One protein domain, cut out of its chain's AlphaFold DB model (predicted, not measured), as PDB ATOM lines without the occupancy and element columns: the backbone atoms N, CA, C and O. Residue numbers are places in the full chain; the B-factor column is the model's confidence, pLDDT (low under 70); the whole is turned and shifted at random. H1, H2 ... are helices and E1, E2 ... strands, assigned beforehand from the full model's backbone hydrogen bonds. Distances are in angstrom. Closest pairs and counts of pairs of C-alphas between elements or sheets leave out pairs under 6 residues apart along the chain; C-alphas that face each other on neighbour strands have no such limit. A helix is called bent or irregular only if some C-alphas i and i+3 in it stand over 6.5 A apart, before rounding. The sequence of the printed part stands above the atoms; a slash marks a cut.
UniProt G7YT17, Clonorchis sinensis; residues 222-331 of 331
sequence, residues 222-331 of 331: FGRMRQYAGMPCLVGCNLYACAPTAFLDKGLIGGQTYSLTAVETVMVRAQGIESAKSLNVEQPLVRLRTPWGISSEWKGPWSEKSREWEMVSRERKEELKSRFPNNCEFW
ATOM      1  N   PHE A 222      19.111 -28.736 -27.188       92.31
ATOM      2  CA  PHE A 222      18.898 -29.807 -28.162       92.31
ATOM      3  C   PHE A 222      17.782 -30.783 -27.752       92.31
ATOM      4  O   PHE A 222      16.949 -31.132 -28.585       92.31
ATOM      5  N   GLY A 223      17.692 -31.156 -26.469       93.25
ATOM      6  CA  GLY A 223      16.581 -31.969 -25.965       93.25
ATOM      7  C   GLY A 223      15.230 -31.259 -26.096       93.25
ATOM      8  O   GLY A 223      14.257 -31.880 -26.518       93.25
ATOM      9  N   ARG A 224      15.182 -29.945 -25.830       92.50
ATOM     10  CA  ARG A 224      13.984 -29.116 -26.054       92.50
ATOM     11  C   ARG A 224      13.612 -29.033 -27.536       92.50
ATOM     12  O   ARG A 224      12.457 -29.258 -27.869       92.50
ATOM     13  N   MET A 225      14.572 -28.784 -28.431       92.88
ATOM     14  CA  MET A 225      14.321 -28.772 -29.881       92.88
ATOM     15  C   MET A 225      13.794 -30.124 -30.378       92.88
ATOM     16  O   MET A 225      12.835 -30.148 -31.144       92.88
ATOM     17  N   ARG A 226      14.354 -31.247 -29.903       91.81
ATOM     18  CA  ARG A 226      13.868 -32.597 -30.233       91.81
ATOM     19  C   ARG A 226      12.438 -32.826 -29.723       91.81
ATOM     20  O   ARG A 226      11.638 -33.418 -30.437       91.81
ATOM     21  N   GLN A 227      12.102 -32.333 -28.528       91.25
ATOM     22  CA  GLN A 227      10.736 -32.379 -27.998       91.25
ATOM     23  C   GLN A 227       9.768 -31.567 -28.872       91.25
ATOM     24  O   GLN A 227       8.740 -32.099 -29.279       91.25
ATOM     25  N   TYR A 228      10.103 -30.316 -29.203       90.62
ATOM     26  CA  TYR A 228       9.252 -29.457 -30.035       90.62
ATOM     27  C   TYR A 228       9.083 -30.003 -31.460       90.62
ATOM     28  O   TYR A 228       7.977 -29.997 -31.982       90.62
ATOM     29  N   ALA A 229      10.130 -30.575 -32.063       85.75
ATOM     30  CA  ALA A 229      10.036 -31.229 -33.373       85.75
ATOM     31  C   ALA A 229       9.117 -32.472 -33.387       85.75
ATOM     32  O   ALA A 229       8.663 -32.879 -34.453       85.75
ATOM     33  N   GLY A 230       8.837 -33.071 -32.223       84.00
ATOM     34  CA  GLY A 230       7.853 -34.148 -32.052       84.00
ATOM     35  C   GLY A 230       6.446 -33.672 -31.661       84.00
ATOM     36  O   GLY A 230       5.562 -34.502 -31.462       84.00
ATOM     37  N   MET A 231       6.228 -32.362 -31.521       86.75
ATOM     38  CA  MET A 231       4.946 -31.752 -31.155       86.75
ATOM     39  C   MET A 231       4.327 -31.019 -32.358       86.75
ATOM     40  O   MET A 231       5.050 -30.576 -33.247       86.75
ATOM     41  N   PRO A 232       2.992 -30.834 -32.400       83.94
ATOM     42  CA  PRO A 232       2.323 -30.054 -33.442       83.94
ATOM     43  C   PRO A 232       2.499 -28.541 -33.203       83.94
ATOM     44  O   PRO A 232       1.534 -27.823 -32.949       83.94
ATOM     45  N   CYS A 233       3.741 -28.056 -33.244       88.44
ATOM     46  CA  CYS A 233       4.091 -26.645 -33.092       88.44
ATOM     47  C   CYS A 233       4.977 -26.150 -34.242       88.44
ATOM     48  O   CYS A 233       5.710 -26.915 -34.869       88.44
ATOM     49  N   LEU A 234       4.922 -24.843 -34.503       90.56
ATOM     50  CA  LEU A 234       5.831 -24.180 -35.435       90.56
ATOM     51  C   LEU A 234       7.118 -23.813 -34.689       90.56
ATOM     52  O   LEU A 234       7.054 -23.343 -33.555       90.56
ATOM     53  N   VAL A 235       8.280 -24.002 -35.318       91.88
ATOM     54  CA  VAL A 235       9.572 -23.638 -34.721       91.88
ATOM     55  C   VAL A 235      10.385 -22.828 -35.724       91.88
ATOM     56  O   VAL A 235      10.796 -23.324 -36.774       91.88
ATOM     57  N   GLY A 236      10.598 -21.559 -35.387       90.69
ATOM     58  CA  GLY A 236      11.389 -20.609 -36.159       90.69
ATOM     59  C   GLY A 236      12.733 -20.305 -35.504       90.69
ATOM     60  O   GLY A 236      12.900 -20.469 -34.298       90.69
ATOM     61  N   CYS A 237      13.680 -19.827 -36.307       89.69
ATOM     62  CA  CYS A 237      14.987 -19.355 -35.858       89.69
ATOM     63  C   CYS A 237      15.275 -17.993 -36.498       89.69
ATOM     64  O   CYS A 237      15.349 -17.899 -37.722       89.69
ATOM     65  N   ASN A 238      15.470 -16.947 -35.692       87.56
ATOM     66  CA  ASN A 238      15.746 -15.592 -36.179       87.56
ATOM     67  C   ASN A 238      17.232 -15.250 -36.033       87.56
ATOM     68  O   ASN A 238      17.796 -15.347 -34.942       87.56
ATOM     69  N   LEU A 239      17.869 -14.851 -37.135       85.00
ATOM     70  CA  LEU A 239      19.281 -14.481 -37.170       85.00
ATOM     71  C   LEU A 239      19.441 -12.959 -37.135       85.00
ATOM     72  O   LEU A 239      19.478 -12.303 -38.174       85.00
ATOM     73  N   TYR A 240      19.573 -12.387 -35.940       78.50
ATOM     74  CA  TYR A 240      19.886 -10.966 -35.776       78.50
ATOM     75  C   TYR A 240      21.296 -10.656 -36.304       78.50
ATOM     76  O   TYR A 240      22.263 -11.318 -35.930       78.50
ATOM     77  N   ALA A 241      21.420  -9.650 -37.174       70.06
ATOM     78  CA  ALA A 241      22.695  -9.227 -37.754       70.06
ATOM     79  C   ALA A 241      22.709  -7.714 -38.012       70.06
ATOM     80  O   ALA A 241      21.696  -7.148 -38.417       70.06
ATOM     81  N   CYS A 242      23.870  -7.073 -37.845       62.59
ATOM     82  CA  CYS A 242      24.038  -5.633 -38.090       62.59
ATOM     83  C   CYS A 242      23.869  -5.242 -39.571       62.59
ATOM     84  O   CYS A 242      23.540  -4.098 -39.867       62.59
ATOM     85  N   ALA A 243      24.096  -6.187 -40.488       66.12
ATOM     86  CA  ALA A 243      23.857  -6.041 -41.920       66.12
ATOM     87  C   ALA A 243      22.713  -6.986 -42.341       66.12
ATOM     88  O   ALA A 243      22.971  -8.144 -42.688       66.12
ATOM     89  N   PRO A 244      21.440  -6.549 -42.270       66.88
ATOM     90  CA  PRO A 244      20.322  -7.352 -42.752       66.88
ATOM     91  C   PRO A 244      20.447  -7.597 -44.262       66.88
ATOM     92  O   PRO A 244      20.954  -6.756 -45.003       66.88
ATOM     93  N   THR A 245      19.984  -8.758 -44.725       70.50
ATOM     94  CA  THR A 245      20.063  -9.284 -46.107       70.50
ATOM     95  C   THR A 245      21.465  -9.604 -46.653       70.50
ATOM     96  O   THR A 245      21.573 -10.173 -47.737       70.50
ATOM     97  N   ALA A 246      22.546  -9.333 -45.912       74.25
ATOM     98  CA  ALA A 246      23.896  -9.719 -46.323       74.25
ATOM     99  C   ALA A 246      24.162 -11.218 -46.089       74.25
ATOM    100  O   ALA A 246      23.789 -11.766 -45.049       74.25
ATOM    101  N   PHE A 247      24.866 -11.875 -47.014       78.44
ATOM    102  CA  PHE A 247      25.419 -13.210 -46.771       78.44
ATOM    103  C   PHE A 247      26.578 -13.127 -45.769       78.44
ATOM    104  O   PHE A 247      27.539 -12.391 -45.982       78.44
ATOM    105  N   LEU A 248      26.493 -13.910 -44.698       83.06
ATOM    106  CA  LEU A 248      27.583 -14.164 -43.758       83.06
ATOM    107  C   LEU A 248      28.563 -15.196 -44.344       83.06
ATOM    108  O   LEU A 248      28.206 -15.947 -45.252       83.06
ATOM    109  N   ASP A 249      29.759 -15.311 -43.762       82.25
ATOM    110  CA  ASP A 249      30.891 -16.133 -44.241       82.25
ATOM    111  C   ASP A 249      30.544 -17.577 -44.650       82.25
ATOM    112  O   ASP A 249      31.187 -18.163 -45.521       82.25
ATOM    113  N   LYS A 250      29.527 -18.175 -44.015       85.94
ATOM    114  CA  LYS A 250      29.069 -19.553 -44.263       85.94
ATOM    115  C   LYS A 250      27.738 -19.644 -45.021       85.94
ATOM    116  O   LYS A 250      27.127 -20.704 -45.017       85.94
ATOM    117  N   GLY A 251      27.277 -18.565 -45.654       84.88
ATOM    118  CA  GLY A 251      26.096 -18.544 -46.527       84.88
ATOM    119  C   GLY A 251      24.735 -18.406 -45.832       84.88
ATOM    120  O   GLY A 251      23.711 -18.391 -46.513       84.88
ATOM    121  N   LEU A 252      24.698 -18.256 -44.502       85.56
ATOM    122  CA  LEU A 252      23.504 -17.741 -43.820       85.56
ATOM    123  C   LEU A 252      23.291 -16.271 -44.194       85.56
ATOM    124  O   LEU A 252      24.256 -15.555 -44.442       85.56
ATOM    125  N   ILE A 253      22.044 -15.813 -44.210       81.50
ATOM    126  CA  ILE A 253      21.674 -14.449 -44.586       81.50
ATOM    127  C   ILE A 253      21.301 -13.691 -43.307       81.50
ATOM    128  O   ILE A 253      20.423 -14.117 -42.556       81.50
ATOM    129  N   GLY A 254      21.977 -12.576 -43.040       81.69
ATOM    130  CA  GLY A 254      21.742 -11.747 -41.860       81.69
ATOM    131  C   GLY A 254      20.333 -11.146 -41.826       81.69
ATOM    132  O   GLY A 254      19.756 -10.805 -42.860       81.69
ATOM    133  N   GLY A 255      19.761 -11.000 -40.633       79.81
ATOM    134  CA  GLY A 255      18.419 -10.442 -40.440       79.81
ATOM    135  C   GLY A 255      17.289 -11.316 -40.992       79.81
ATOM    136  O   GLY A 255      16.219 -10.786 -41.271       79.81
ATOM    137  N   GLN A 256      17.525 -12.614 -41.221       81.31
ATOM    138  CA  GLN A 256      16.525 -13.520 -41.792       81.31
ATOM    139  C   GLN A 256      15.955 -14.507 -40.779       81.31
ATOM    140  O   GLN A 256      16.624 -14.964 -39.847       81.31
ATOM    141  N   THR A 257      14.707 -14.874 -41.038       85.25
ATOM    142  CA  THR A 257      13.985 -15.949 -40.376       85.25
ATOM    143  C   THR A 257      14.202 -17.271 -41.109       85.25
ATOM    144  O   THR A 257      14.027 -17.355 -42.321       85.25
ATOM    145  N   TYR A 258      14.510 -18.327 -40.364       87.56
ATOM    146  CA  TYR A 258      14.582 -19.710 -40.832       87.56
ATOM    147  C   TYR A 258      13.494 -20.556 -40.163       87.56
ATOM    148  O   TYR A 258      13.035 -20.239 -39.066       87.56
ATOM    149  N   SER A 259      13.092 -21.649 -40.811       87.75
ATOM    150  CA  SER A 259      12.176 -22.647 -40.230       87.75
ATOM    151  C   SER A 259      12.953 -23.901 -39.832       87.75
ATOM    152  O   SER A 259      13.766 -24.373 -40.623       87.75
ATOM    153  N   LEU A 260      12.711 -24.453 -38.642       90.00
ATOM    154  CA  LEU A 260      13.268 -25.742 -38.223       90.00
ATOM    155  C   LEU A 260      12.389 -26.871 -38.776       90.00
ATOM    156  O   LEU A 260      11.212 -26.957 -38.434       90.00
ATOM    157  N   THR A 261      12.947 -27.738 -39.622       87.94
ATOM    158  CA  THR A 261      12.182 -28.784 -40.332       87.94
ATOM    159  C   THR A 261      12.608 -30.214 -40.003       87.94
ATOM    160  O   THR A 261      11.985 -31.157 -40.492       87.94
ATOM    161  N   ALA A 262      13.659 -30.399 -39.195       89.62
ATOM    162  CA  ALA A 262      13.990 -31.663 -38.531       89.62
ATOM    163  C   ALA A 262      15.002 -31.454 -37.388       89.62
ATOM    164  O   ALA A 262      15.785 -30.503 -37.397       89.62
ATOM    165  N   VAL A 263      15.022 -32.381 -36.429       93.50
ATOM    166  CA  VAL A 263      16.035 -32.485 -35.368       93.50
ATOM    167  C   VAL A 263      16.422 -33.954 -35.260       93.50
ATOM    168  O   VAL A 263      15.585 -34.785 -34.921       93.50
ATOM    169  N   GLU A 264      17.669 -34.284 -35.569       92.81
ATOM    170  CA  GLU A 264      18.134 -35.670 -35.692       92.81
ATOM    171  C   GLU A 264      19.451 -35.863 -34.935       92.81
ATOM    172  O   GLU A 264      20.172 -34.920 -34.602       92.81
ATOM    173  N   THR A 265      19.789 -37.115 -34.654       93.06
ATOM    174  CA  THR A 265      21.109 -37.487 -34.139       93.06
ATOM    175  C   THR A 265      21.696 -38.554 -35.046       93.06
ATOM    176  O   THR A 265      20.983 -39.438 -35.532       93.06
ATOM    177  N   VAL A 266      22.991 -38.430 -35.328       92.00
ATOM    178  CA  VAL A 266      23.734 -39.374 -36.164       92.00
ATOM    179  C   VAL A 266      24.942 -39.894 -35.408       92.00
ATOM    180  O   VAL A 266      25.613 -39.145 -34.703       92.00
ATOM    181  N   MET A 267      25.231 -41.180 -35.577       90.25
ATOM    182  CA  MET A 267      26.472 -41.766 -35.087       90.25
ATOM    183  C   MET A 267      27.585 -41.447 -36.084       90.25
ATOM    184  O   MET A 267      27.517 -41.880 -37.236       90.25
ATOM    185  N   VAL A 268      28.602 -40.703 -35.647       89.06
ATOM    186  CA  VAL A 268      29.800 -40.416 -36.446       89.06
ATOM    187  C   VAL A 268      30.969 -41.281 -36.001       89.06
ATOM    188  O   VAL A 268      31.181 -41.507 -34.809       89.06
ATOM    189  N   ARG A 269      31.753 -41.761 -36.967       81.81
ATOM    190  CA  ARG A 269      33.013 -42.465 -36.703       81.81
ATOM    191  C   ARG A 269      34.093 -41.449 -36.335       81.81
ATOM    192  O   ARG A 269      34.421 -40.593 -37.154       81.81
ATOM    193  N   ALA A 270      34.672 -41.561 -35.140       69.69
ATOM    194  CA  ALA A 270      35.837 -40.762 -34.766       69.69
ATOM    195  C   ALA A 270      37.029 -41.056 -35.703       69.69
ATOM    196  O   ALA A 270      37.406 -42.214 -35.888       69.69
ATOM    197  N   GLN A 271      37.627 -40.015 -36.287       60.91
ATOM    198  CA  GLN A 271      38.860 -40.139 -37.073       60.91
ATOM    199  C   GLN A 271      40.085 -40.176 -36.142       60.91
ATOM    200  O   GLN A 271      40.155 -39.403 -35.189       60.91
ATOM    201  N   GLY A 272      41.068 -41.035 -36.444       54.84
ATOM    202  CA  GLY A 272      42.403 -40.990 -35.823       54.84
ATOM    203  C   GLY A 272      42.713 -41.997 -34.705       54.84
ATOM    204  O   GLY A 272      43.715 -41.815 -34.023       54.84
ATOM    205  N   ILE A 273      41.913 -43.053 -34.507       48.38
ATOM    206  CA  ILE A 273      42.241 -44.144 -33.564       48.38
ATOM    207  C   ILE A 273      42.275 -45.483 -34.315       48.38
ATOM    208  O   ILE A 273      41.242 -46.115 -34.530       48.38
ATOM    209  N   GLU A 274      43.473 -45.917 -34.717       48.06
ATOM    210  CA  GLU A 274      43.699 -47.192 -35.426       48.06
ATOM    211  C   GLU A 274      43.689 -48.430 -34.505       48.06
ATOM    212  O   GLU A 274      43.805 -49.559 -34.979       48.06
ATOM    213  N   SER A 275      43.520 -48.256 -33.189       47.81
ATOM    214  CA  SER A 275      43.532 -49.347 -32.211       47.81
ATOM    215  C   SER A 275      42.241 -49.429 -31.383       47.81
ATOM    216  O   SER A 275      41.917 -48.552 -30.595       47.81
ATOM    217  N   ALA A 276      41.542 -50.560 -31.541       45.69
ATOM    218  CA  ALA A 276      40.439 -51.061 -30.710       45.69
ATOM    219  C   ALA A 276      39.223 -50.126 -30.486       45.69
ATOM    220  O   ALA A 276      39.198 -49.293 -29.587       45.69
ATOM    221  N   LYS A 277      38.127 -50.441 -31.198       47.62
ATOM    222  CA  LYS A 277      36.803 -49.782 -31.163       47.62
ATOM    223  C   LYS A 277      36.819 -48.347 -31.693       47.62
ATOM    224  O   LYS A 277      37.064 -47.391 -30.968       47.62
ATOM    225  N   SER A 278      36.387 -48.205 -32.947       55.81
ATOM    226  CA  SER A 278      35.845 -46.949 -33.465       55.81
ATOM    227  C   SER A 278      34.723 -46.467 -32.539       55.81
ATOM    228  O   SER A 278      33.619 -47.021 -32.558       55.81
ATOM    229  N   LEU A 279      35.009 -45.477 -31.691       61.44
ATOM    230  CA  LEU A 279      34.006 -44.921 -30.796       61.44
ATOM    231  C   LEU A 279      33.020 -44.125 -31.653       61.44
ATOM    232  O   LEU A 279      33.366 -43.086 -32.217       61.44
ATOM    233  N   ASN A 280      31.809 -44.655 -31.800       76.25
ATOM    234  CA  ASN A 280      30.726 -43.943 -32.458       76.25
ATOM    235  C   ASN A 280      30.283 -42.809 -31.527       76.25
ATOM    236  O   ASN A 280      29.802 -43.074 -30.427       76.25
ATOM    237  N   VAL A 281      30.449 -41.563 -31.962       87.50
ATOM    238  CA  VAL A 281      30.039 -40.376 -31.201       87.50
ATOM    239  C   VAL A 281      28.663 -39.928 -31.686       87.50
ATOM    240  O   VAL A 281      28.405 -39.914 -32.888       87.50
ATOM    241  N   GLU A 282      27.769 -39.563 -30.766       89.81
ATOM    242  CA  GLU A 282      26.496 -38.930 -31.120       89.81
ATOM    243  C   GLU A 282      26.729 -37.478 -31.556       89.81
ATOM    244  O   GLU A 282      27.136 -36.634 -30.759       89.81
ATOM    245  N   GLN A 283      26.431 -37.176 -32.820       92.69
ATOM    246  CA  GLN A 283      26.389 -35.814 -33.337       92.69
ATOM    247  C   GLN A 283      24.928 -35.329 -33.395       92.69
ATOM    248  O   GLN A 283      24.137 -35.873 -34.174       92.69
ATOM    249  N   PRO A 284      24.546 -34.298 -32.617       93.75
ATOM    250  CA  PRO A 284      23.268 -33.613 -32.786       93.75
ATOM    251  C   PRO A 284      23.265 -32.787 -34.080       93.75
ATOM    252  O   PRO A 284      24.223 -32.059 -34.346       93.75
ATOM    253  N   LEU A 285      22.184 -32.872 -34.855       93.88
ATOM    254  CA  LEU A 285      21.961 -32.105 -36.082       93.88
ATOM    255  C   LEU A 285      20.570 -31.454 -36.066       93.88
ATOM    256  O   LEU A 285      19.604 -32.020 -35.547       93.88
ATOM    257  N   VAL A 286      20.457 -30.272 -36.668       93.31
ATOM    258  CA  VAL A 286      19.190 -29.559 -36.887       93.31
ATOM    259  C   VAL A 286      19.075 -29.210 -38.360       93.31
ATOM    260  O   VAL A 286      20.057 -28.776 -38.951       93.31
ATOM    261  N   ARG A 287      17.899 -29.398 -38.961       90.88
ATOM    262  CA  ARG A 287      17.660 -29.012 -40.351       90.88
ATOM    263  C   ARG A 287      16.899 -27.704 -40.394       90.88
ATOM    264  O   ARG A 287      15.798 -27.612 -39.849       90.88
ATOM    265  N   LEU A 288      17.483 -26.712 -41.048       89.56
ATOM    266  CA  LEU A 288      16.885 -25.401 -41.246       89.56
ATOM    267  C   LEU A 288      16.466 -25.217 -42.700       89.56
ATOM    268  O   LEU A 288      17.064 -25.777 -43.621       89.56
ATOM    269  N   ARG A 289      15.446 -24.385 -42.901       83.94
ATOM    270  CA  ARG A 289      14.939 -24.001 -44.215       83.94
ATOM    271  C   ARG A 289      14.925 -22.487 -44.390       83.94
ATOM    272  O   ARG A 289      14.418 -21.774 -43.521       83.94
ATOM    273  N   THR A 290      15.445 -22.007 -45.521       79.38
ATOM    274  CA  THR A 290      15.332 -20.597 -45.935       79.38
ATOM    275  C   THR A 290      13.965 -20.305 -46.579       79.38
ATOM    276  O   THR A 290      13.477 -21.126 -47.364       79.38
ATOM    277  N   PRO A 291      13.343 -19.140 -46.310       67.44
ATOM    278  CA  PRO A 291      12.105 -18.723 -46.965       67.44
ATOM    279  C   PRO A 291      12.313 -18.144 -48.377       67.44
ATOM    280  O   PRO A 291      11.336 -17.841 -49.051       67.44
ATOM    281  N   TRP A 292      13.555 -17.979 -48.851       64.06
ATOM    282  CA  TRP A 292      13.846 -17.218 -50.082       64.06
ATOM    283  C   TRP A 292      13.557 -17.963 -51.395       64.06
ATOM    284  O   TRP A 292      13.631 -17.355 -52.461       64.06
ATOM    285  N   GLY A 293      13.312 -19.279 -51.371       56.06
ATOM    286  CA  GLY A 293      13.171 -20.101 -52.589       56.06
ATOM    287  C   GLY A 293      14.465 -20.271 -53.409       56.06
ATOM    288  O   GLY A 293      14.527 -21.099 -54.316       56.06
ATOM    289  N   ILE A 294      15.506 -19.506 -53.081       56.91
ATOM    290  CA  ILE A 294      16.872 -19.596 -53.598       56.91
ATOM    291  C   ILE A 294      17.662 -20.524 -52.675       56.91
ATOM    292  O   ILE A 294      17.461 -20.521 -51.460       56.91
ATOM    293  N   SER A 295      18.584 -21.302 -53.242       55.59
ATOM    294  CA  SER A 295      19.441 -22.197 -52.475       55.59
ATOM    295  C   SER A 295      20.310 -21.429 -51.478       55.59
ATOM    296  O   SER A 295      21.297 -20.801 -51.867       55.59
ATOM    297  N   SER A 296      19.981 -21.507 -50.186       57.62
ATOM    298  CA  SER A 296      20.921 -21.115 -49.140       57.62
ATOM    299  C   SER A 296      22.007 -22.179 -49.070       57.62
ATOM    300  O   SER A 296      21.863 -23.191 -48.385       57.62
ATOM    301  N   GLU A 297      23.092 -21.946 -49.799       68.19
ATOM    302  CA  GLU A 297      24.329 -22.699 -49.649       68.19
ATOM    303  C   GLU A 297      24.932 -22.391 -48.272       68.19
ATOM    304  O   GLU A 297      25.883 -21.614 -48.158       68.19
ATOM    305  N   TRP A 298      24.395 -23.006 -47.215       85.50
ATOM    306  CA  TRP A 298      25.177 -23.216 -46.004       85.50
ATOM    307  C   TRP A 298      26.478 -23.896 -46.434       85.50
ATOM    308  O   TRP A 298      26.449 -24.914 -47.118       85.50
ATOM    309  N   LYS A 299      27.616 -23.283 -46.107       87.56
ATOM    310  CA  LYS A 299      28.972 -23.708 -46.515       87.56
ATOM    311  C   LYS A 299      29.784 -24.266 -45.349       87.56
ATOM    312  O   LYS A 299      30.970 -24.544 -45.489       87.56
ATOM    313  N   GLY A 300      29.158 -24.392 -44.180       90.56
ATOM    314  CA  GLY A 300      29.781 -24.958 -42.992       90.56
ATOM    315  C   GLY A 300      29.792 -26.492 -42.972       90.56
ATOM    316  O   GLY A 300      29.412 -27.143 -43.950       90.56
ATOM    317  N   PRO A 301      30.214 -27.077 -41.837       92.12
ATOM    318  CA  PRO A 301      30.043 -28.503 -41.558       92.12
ATOM    319  C   PRO A 301      28.582 -28.928 -41.744       92.12
ATOM    320  O   PRO A 301      27.688 -28.146 -41.435       92.12
ATOM    321  N   TRP A 302      28.353 -30.147 -42.235       91.06
ATOM    322  CA  TRP A 302      27.030 -30.721 -42.554       91.06
ATOM    323  C   TRP A 302      26.283 -30.113 -43.751       91.06
ATOM    324  O   TRP A 302      25.313 -30.711 -44.227       91.06
ATOM    325  N   SER A 303      26.841 -29.079 -44.391       89.00
ATOM    326  CA  SER A 303      26.420 -28.663 -45.734       89.00
ATOM    327  C   SER A 303      26.440 -29.814 -46.743       89.00
ATOM    328  O   SER A 303      27.141 -30.817 -46.564       89.00
ATOM    329  N   GLU A 304      25.679 -29.674 -47.832       82.94
ATOM    330  CA  GLU A 304      25.457 -30.731 -48.825       82.94
ATOM    331  C   GLU A 304      26.765 -31.379 -49.320       82.94
ATOM    332  O   GLU A 304      26.852 -32.604 -49.429       82.94
ATOM    333  N   LYS A 305      27.801 -30.572 -49.566       85.12
ATOM    334  CA  LYS A 305      29.104 -31.007 -50.094       85.12
ATOM    335  C   LYS A 305      30.173 -31.190 -49.006       85.12
ATOM    336  O   LYS A 305      31.337 -31.386 -49.337       85.12
ATOM    337  N   SER A 306      29.807 -31.111 -47.724       89.31
ATOM    338  CA  SER A 306      30.771 -31.225 -46.626       89.31
ATOM    339  C   SER A 306      31.282 -32.656 -46.430       89.31
ATOM    340  O   SER A 306      30.553 -33.639 -46.610       89.31
ATOM    341  N   ARG A 307      32.551 -32.759 -46.026       91.00
ATOM    342  CA  ARG A 307      33.248 -34.021 -45.730       91.00
ATOM    343  C   ARG A 307      32.703 -34.723 -44.487       91.00
ATOM    344  O   ARG A 307      32.889 -35.920 -44.319       91.00
ATOM    345  N   GLU A 308      32.007 -34.007 -43.609       90.62
ATOM    346  CA  GLU A 308      31.440 -34.554 -42.378       90.62
ATOM    347  C   GLU A 308      30.445 -35.696 -42.666       90.62
ATOM    348  O   GLU A 308      30.385 -36.678 -41.923       90.62
ATOM    349  N   TRP A 309      29.783 -35.664 -43.828       90.19
ATOM    350  CA  TRP A 309      28.958 -36.762 -44.337       90.19
ATOM    351  C   TRP A 309      29.722 -38.049 -44.696       90.19
ATOM    352  O   TRP A 309      29.087 -39.041 -45.047       90.19
ATOM    353  N   GLU A 310      31.054 -38.066 -44.694       89.56
ATOM    354  CA  GLU A 310      31.872 -39.279 -44.871       89.56
ATOM    355  C   GLU A 310      32.031 -40.053 -43.553       89.56
ATOM    356  O   GLU A 310      32.311 -41.250 -43.562       89.56
ATOM    357  N   MET A 311      31.790 -39.395 -42.413       89.25
ATOM    358  CA  MET A 311      31.851 -40.011 -41.082       89.25
ATOM    359  C   MET A 311      30.570 -40.778 -40.706       89.25
ATOM    360  O   MET A 311      30.550 -41.460 -39.680       89.25
ATOM    361  N   VAL A 312      29.516 -40.684 -41.527       89.94
ATOM    362  CA  VAL A 312      28.203 -41.327 -41.342       89.94
ATOM    363  C   VAL A 312      28.048 -42.501 -42.314       89.94
ATOM    364  O   VAL A 312      28.527 -42.458 -43.446       89.94
ATOM    365  N   SER A 313      27.350 -43.561 -41.897       88.62
ATOM    366  CA  SER A 313      27.007 -44.692 -42.772       88.62
ATOM    367  C   SER A 313      26.251 -44.241 -44.027       88.62
ATOM    368  O   SER A 313      25.327 -43.432 -43.926       88.62
ATOM    369  N   ARG A 314      26.579 -44.833 -45.183       88.69
ATOM    370  CA  ARG A 314      25.965 -44.513 -46.483       88.69
ATOM    371  C   ARG A 314      24.432 -44.518 -46.446       88.69
ATOM    372  O   ARG A 314      23.837 -43.552 -46.896       88.69
ATOM    373  N   GLU A 315      23.828 -45.544 -45.852       89.88
ATOM    374  CA  GLU A 315      22.374 -45.677 -45.693       89.88
ATOM    375  C   GLU A 315      21.763 -44.476 -44.955       89.88
ATOM    376  O   GLU A 315      20.959 -43.748 -45.524       89.88
ATOM    377  N   ARG A 316      22.215 -44.175 -43.729       88.81
ATOM    378  CA  ARG A 316      21.737 -43.008 -42.959       88.81
ATOM    379  C   ARG A 316      22.013 -41.667 -43.654       88.81
ATOM    380  O   ARG A 316      21.221 -40.739 -43.522       88.81
ATOM    381  N   LYS A 317      23.112 -41.549 -44.410       89.06
ATOM    382  CA  LYS A 317      23.392 -40.377 -45.258       89.06
ATOM    383  C   LYS A 317      22.358 -40.254 -46.380       89.06
ATOM    384  O   LYS A 317      21.850 -39.161 -46.595       89.06
ATOM    385  N   GLU A 318      22.044 -41.342 -47.078       88.06
ATOM    386  CA  GLU A 318      21.028 -41.387 -48.139       88.06
ATOM    387  C   GLU A 318      19.609 -41.184 -47.581       88.06
ATOM    388  O   GLU A 318      18.816 -40.480 -48.196       88.06
ATOM    389  N   GLU A 319      19.294 -41.679 -46.383       89.00
ATOM    390  CA  GLU A 319      18.023 -41.427 -45.693       89.00
ATOM    391  C   GLU A 319      17.859 -39.940 -45.345       89.00
ATOM    392  O   GLU A 319      16.858 -39.317 -45.697       89.00
ATOM    393  N   LEU A 320      18.864 -39.329 -44.709       86.19
ATOM    394  CA  LEU A 320      18.810 -37.907 -44.371       86.19
ATOM    395  C   LEU A 320      18.798 -37.037 -45.633       86.19
ATOM    396  O   LEU A 320      18.079 -36.041 -45.653       86.19
ATOM    397  N   LYS A 321      19.538 -37.422 -46.687       80.25
ATOM    398  CA  LYS A 321      19.621 -36.685 -47.960       80.25
ATOM    399  C   LYS A 321      18.434 -36.869 -48.902       80.25
ATOM    400  O   LYS A 321      18.075 -35.921 -49.587       80.25
ATOM    401  N   SER A 322      17.773 -38.021 -48.920       70.75
ATOM    402  CA  SER A 322      16.552 -38.224 -49.721       70.75
ATOM    403  C   SER A 322      15.373 -37.393 -49.207       70.75
ATOM    404  O   SER A 322      14.495 -37.027 -49.985       70.75
ATOM    405  N   ARG A 323      15.399 -36.978 -47.931       64.06
ATOM    406  CA  ARG A 323      14.484 -35.968 -47.379       64.06
ATOM    407  C   ARG A 323      14.767 -34.527 -47.868       64.06
ATOM    408  O   ARG A 323      14.125 -33.619 -47.349       64.06
ATOM    409  N   PHE A 324      15.676 -34.293 -48.829       61.94
ATOM    410  CA  PHE A 324      15.948 -32.986 -49.467       61.94
ATOM    411  C   PHE A 324      15.291 -32.885 -50.874       61.94
ATOM    412  O   PHE A 324      16.000 -32.864 -51.881       61.94
ATOM    413  N   PRO A 325      13.956 -32.795 -51.027       51.72
ATOM    414  CA  PRO A 325      13.360 -32.648 -52.358       51.72
ATOM    415  C   PRO A 325      13.628 -31.277 -53.007       51.72
ATOM    416  O   PRO A 325      13.389 -31.132 -54.198       51.72
ATOM    417  N   ASN A 326      14.086 -30.266 -52.250       57.19
ATOM    418  CA  ASN A 326      14.275 -28.895 -52.736       57.19
ATOM    419  C   ASN A 326      15.472 -28.189 -52.078       57.19
ATOM    420  O   ASN A 326      15.667 -28.279 -50.867       57.19
ATOM    421  N   ASN A 327      16.197 -27.381 -52.862       64.69
ATOM    422  CA  ASN A 327      17.478 -26.737 -52.510       64.69
ATOM    423  C   ASN A 327      17.429 -25.701 -51.358       64.69
ATOM    424  O   ASN A 327      18.412 -25.005 -51.120       64.69
ATOM    425  N   CYS A 328      16.291 -25.533 -50.682       76.19
ATOM    426  CA  CYS A 328      16.083 -24.525 -49.633       76.19
ATOM    427  C   CYS A 328      16.329 -25.052 -48.209       76.19
ATOM    428  O   CYS A 328      16.224 -24.272 -47.264       76.19
ATOM    429  N   GLU A 329      16.597 -26.348 -48.037       83.69
ATOM    430  CA  GLU A 329      16.878 -26.971 -46.736       83.69
ATOM    431  C   GLU A 329      18.351 -27.367 -46.594       83.69
ATOM    432  O   GLU A 329      18.983 -27.793 -47.560       83.69
ATOM    433  N   PHE A 330      18.888 -27.268 -45.378       86.69
ATOM    434  CA  PHE A 330      20.257 -27.663 -45.041       86.69
ATOM    435  C   PHE A 330      20.371 -28.131 -43.582       86.69
ATOM    436  O   PHE A 330      19.559 -27.743 -42.740       86.69
ATOM    437  N   TRP A 331      21.385 -28.956 -43.307       89.31
ATOM    438  CA  TRP A 331      21.844 -29.346 -41.966       89.31
ATOM    439  C   TRP A 331      23.113 -28.570 -41.590       89.31
ATOM    440  O   TRP A 331      23.860 -28.222 -42.534       89.31
TER     441      TRP A 331
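This is residues 222 to 331 of the 331 residues of a protein of Clonorchis sinensis (UniProt G7YT17). A long, bent and twisted ribbon of two antiparallel strands, E2 and E3, runs through the middle, with H1 packed slantwise over one face of it and the short strand E1 added beside the first residues of E2. On the other side of the ribbon lie the long stretch of residues 290 to 306, the helices H2 and H3, which only graze the sheet, and the last residues, of which 329 and 330 pair with E3. The printed part has 110 residues, with three named helices and three named strands in the order H1 E1 E2 E3 H2 H3; the sheet runs E1 E2 E3, all antiparallel. The class is mixed, helices and strands, with 47 residues, under half, in named elements. The whole is only just compact, close to loose, with a radius of gyration of the C-alphas of 15.6 A and spans of 49 by 33 by 27 A.

Begin at H1, residues 222 to 229, which is on the sheet of E1, residues 236 to 238, E2, residues 257 to 269, and E3, residues 280 to 289. H1 lies over E2 and E3 at a height over the sheet of 8.6 A. It runs slantwise to the strands, at 53 degrees to E2 on the local plane. Look at Arg 226 and Val 263, whose C-alphas, 5.6 A apart, are the closest of H1 and E2. The strands form a meander, each the antiparallel neighbour of the one before, and the sheet is strongly twisted. In the hairpin of E1 and E2, N 237 and O 258 are 2.9 A apart, within hydrogen-bond range. The pairing is staggered: E2 pairs with E1 over residues 257 to 259 and with E3 over residues 259 to 269, and it bends by 65 degrees at residue 261. E2 and E3 are also a hairpin, their directions at 162 degrees; find N 266 and O 283 at 3.0 A, and N 283 and O 266 at 2.8 A. E1 and E3 are only just apart, their closest C-alphas 8.3 A from each other. Farther along, H2, residues 307 to 310, only grazes the sheet with residues 308 to 310, and H3, residues 314 to 322, only grazes it with residues 316 to 320. H2 and H3 are close but not clearly touching; their closest C-alphas, of Trp 309 and Lys 317, are 6.7 A apart. H1 is apart from both. Every O i to N i+4 pair is within hydrogen-bond range in H1 and H3, while H2 is too short for such a pair.

Find C-alpha 222 at (18.898, -29.807, -28.162); from there H1 runs 10.4 A to residue 229. E1 covers 6.6 A from residue 236 to 238. Next find C-alpha 257 at (13.985, -15.949, -40.376), where E2 begins its 32.8 A to residue 269. E3 comes back over 28.0 A from residue 280 to 289. H2, from residue 307 to 310, measures 5.5 A, and H3 runs 11.8 A from residue 314 to C-alpha 322 at (16.552, -38.224, -49.721).

The two C-alphas farthest apart, those of Pro 244 and Ala 276, are 49.6 A from each other. The printed part has no cut and ends at Trp 331, the chain's last residue. The links E1 to E2, 18 residues, and E3 to H2, 17 residues, are long; the link H2 to H3 is tight. The mean pLDDT of the printed part is 80.4; look for values under 70 at residues 242 to 244, 270 to 279, 291 to 297 and 323 to 327 of this model.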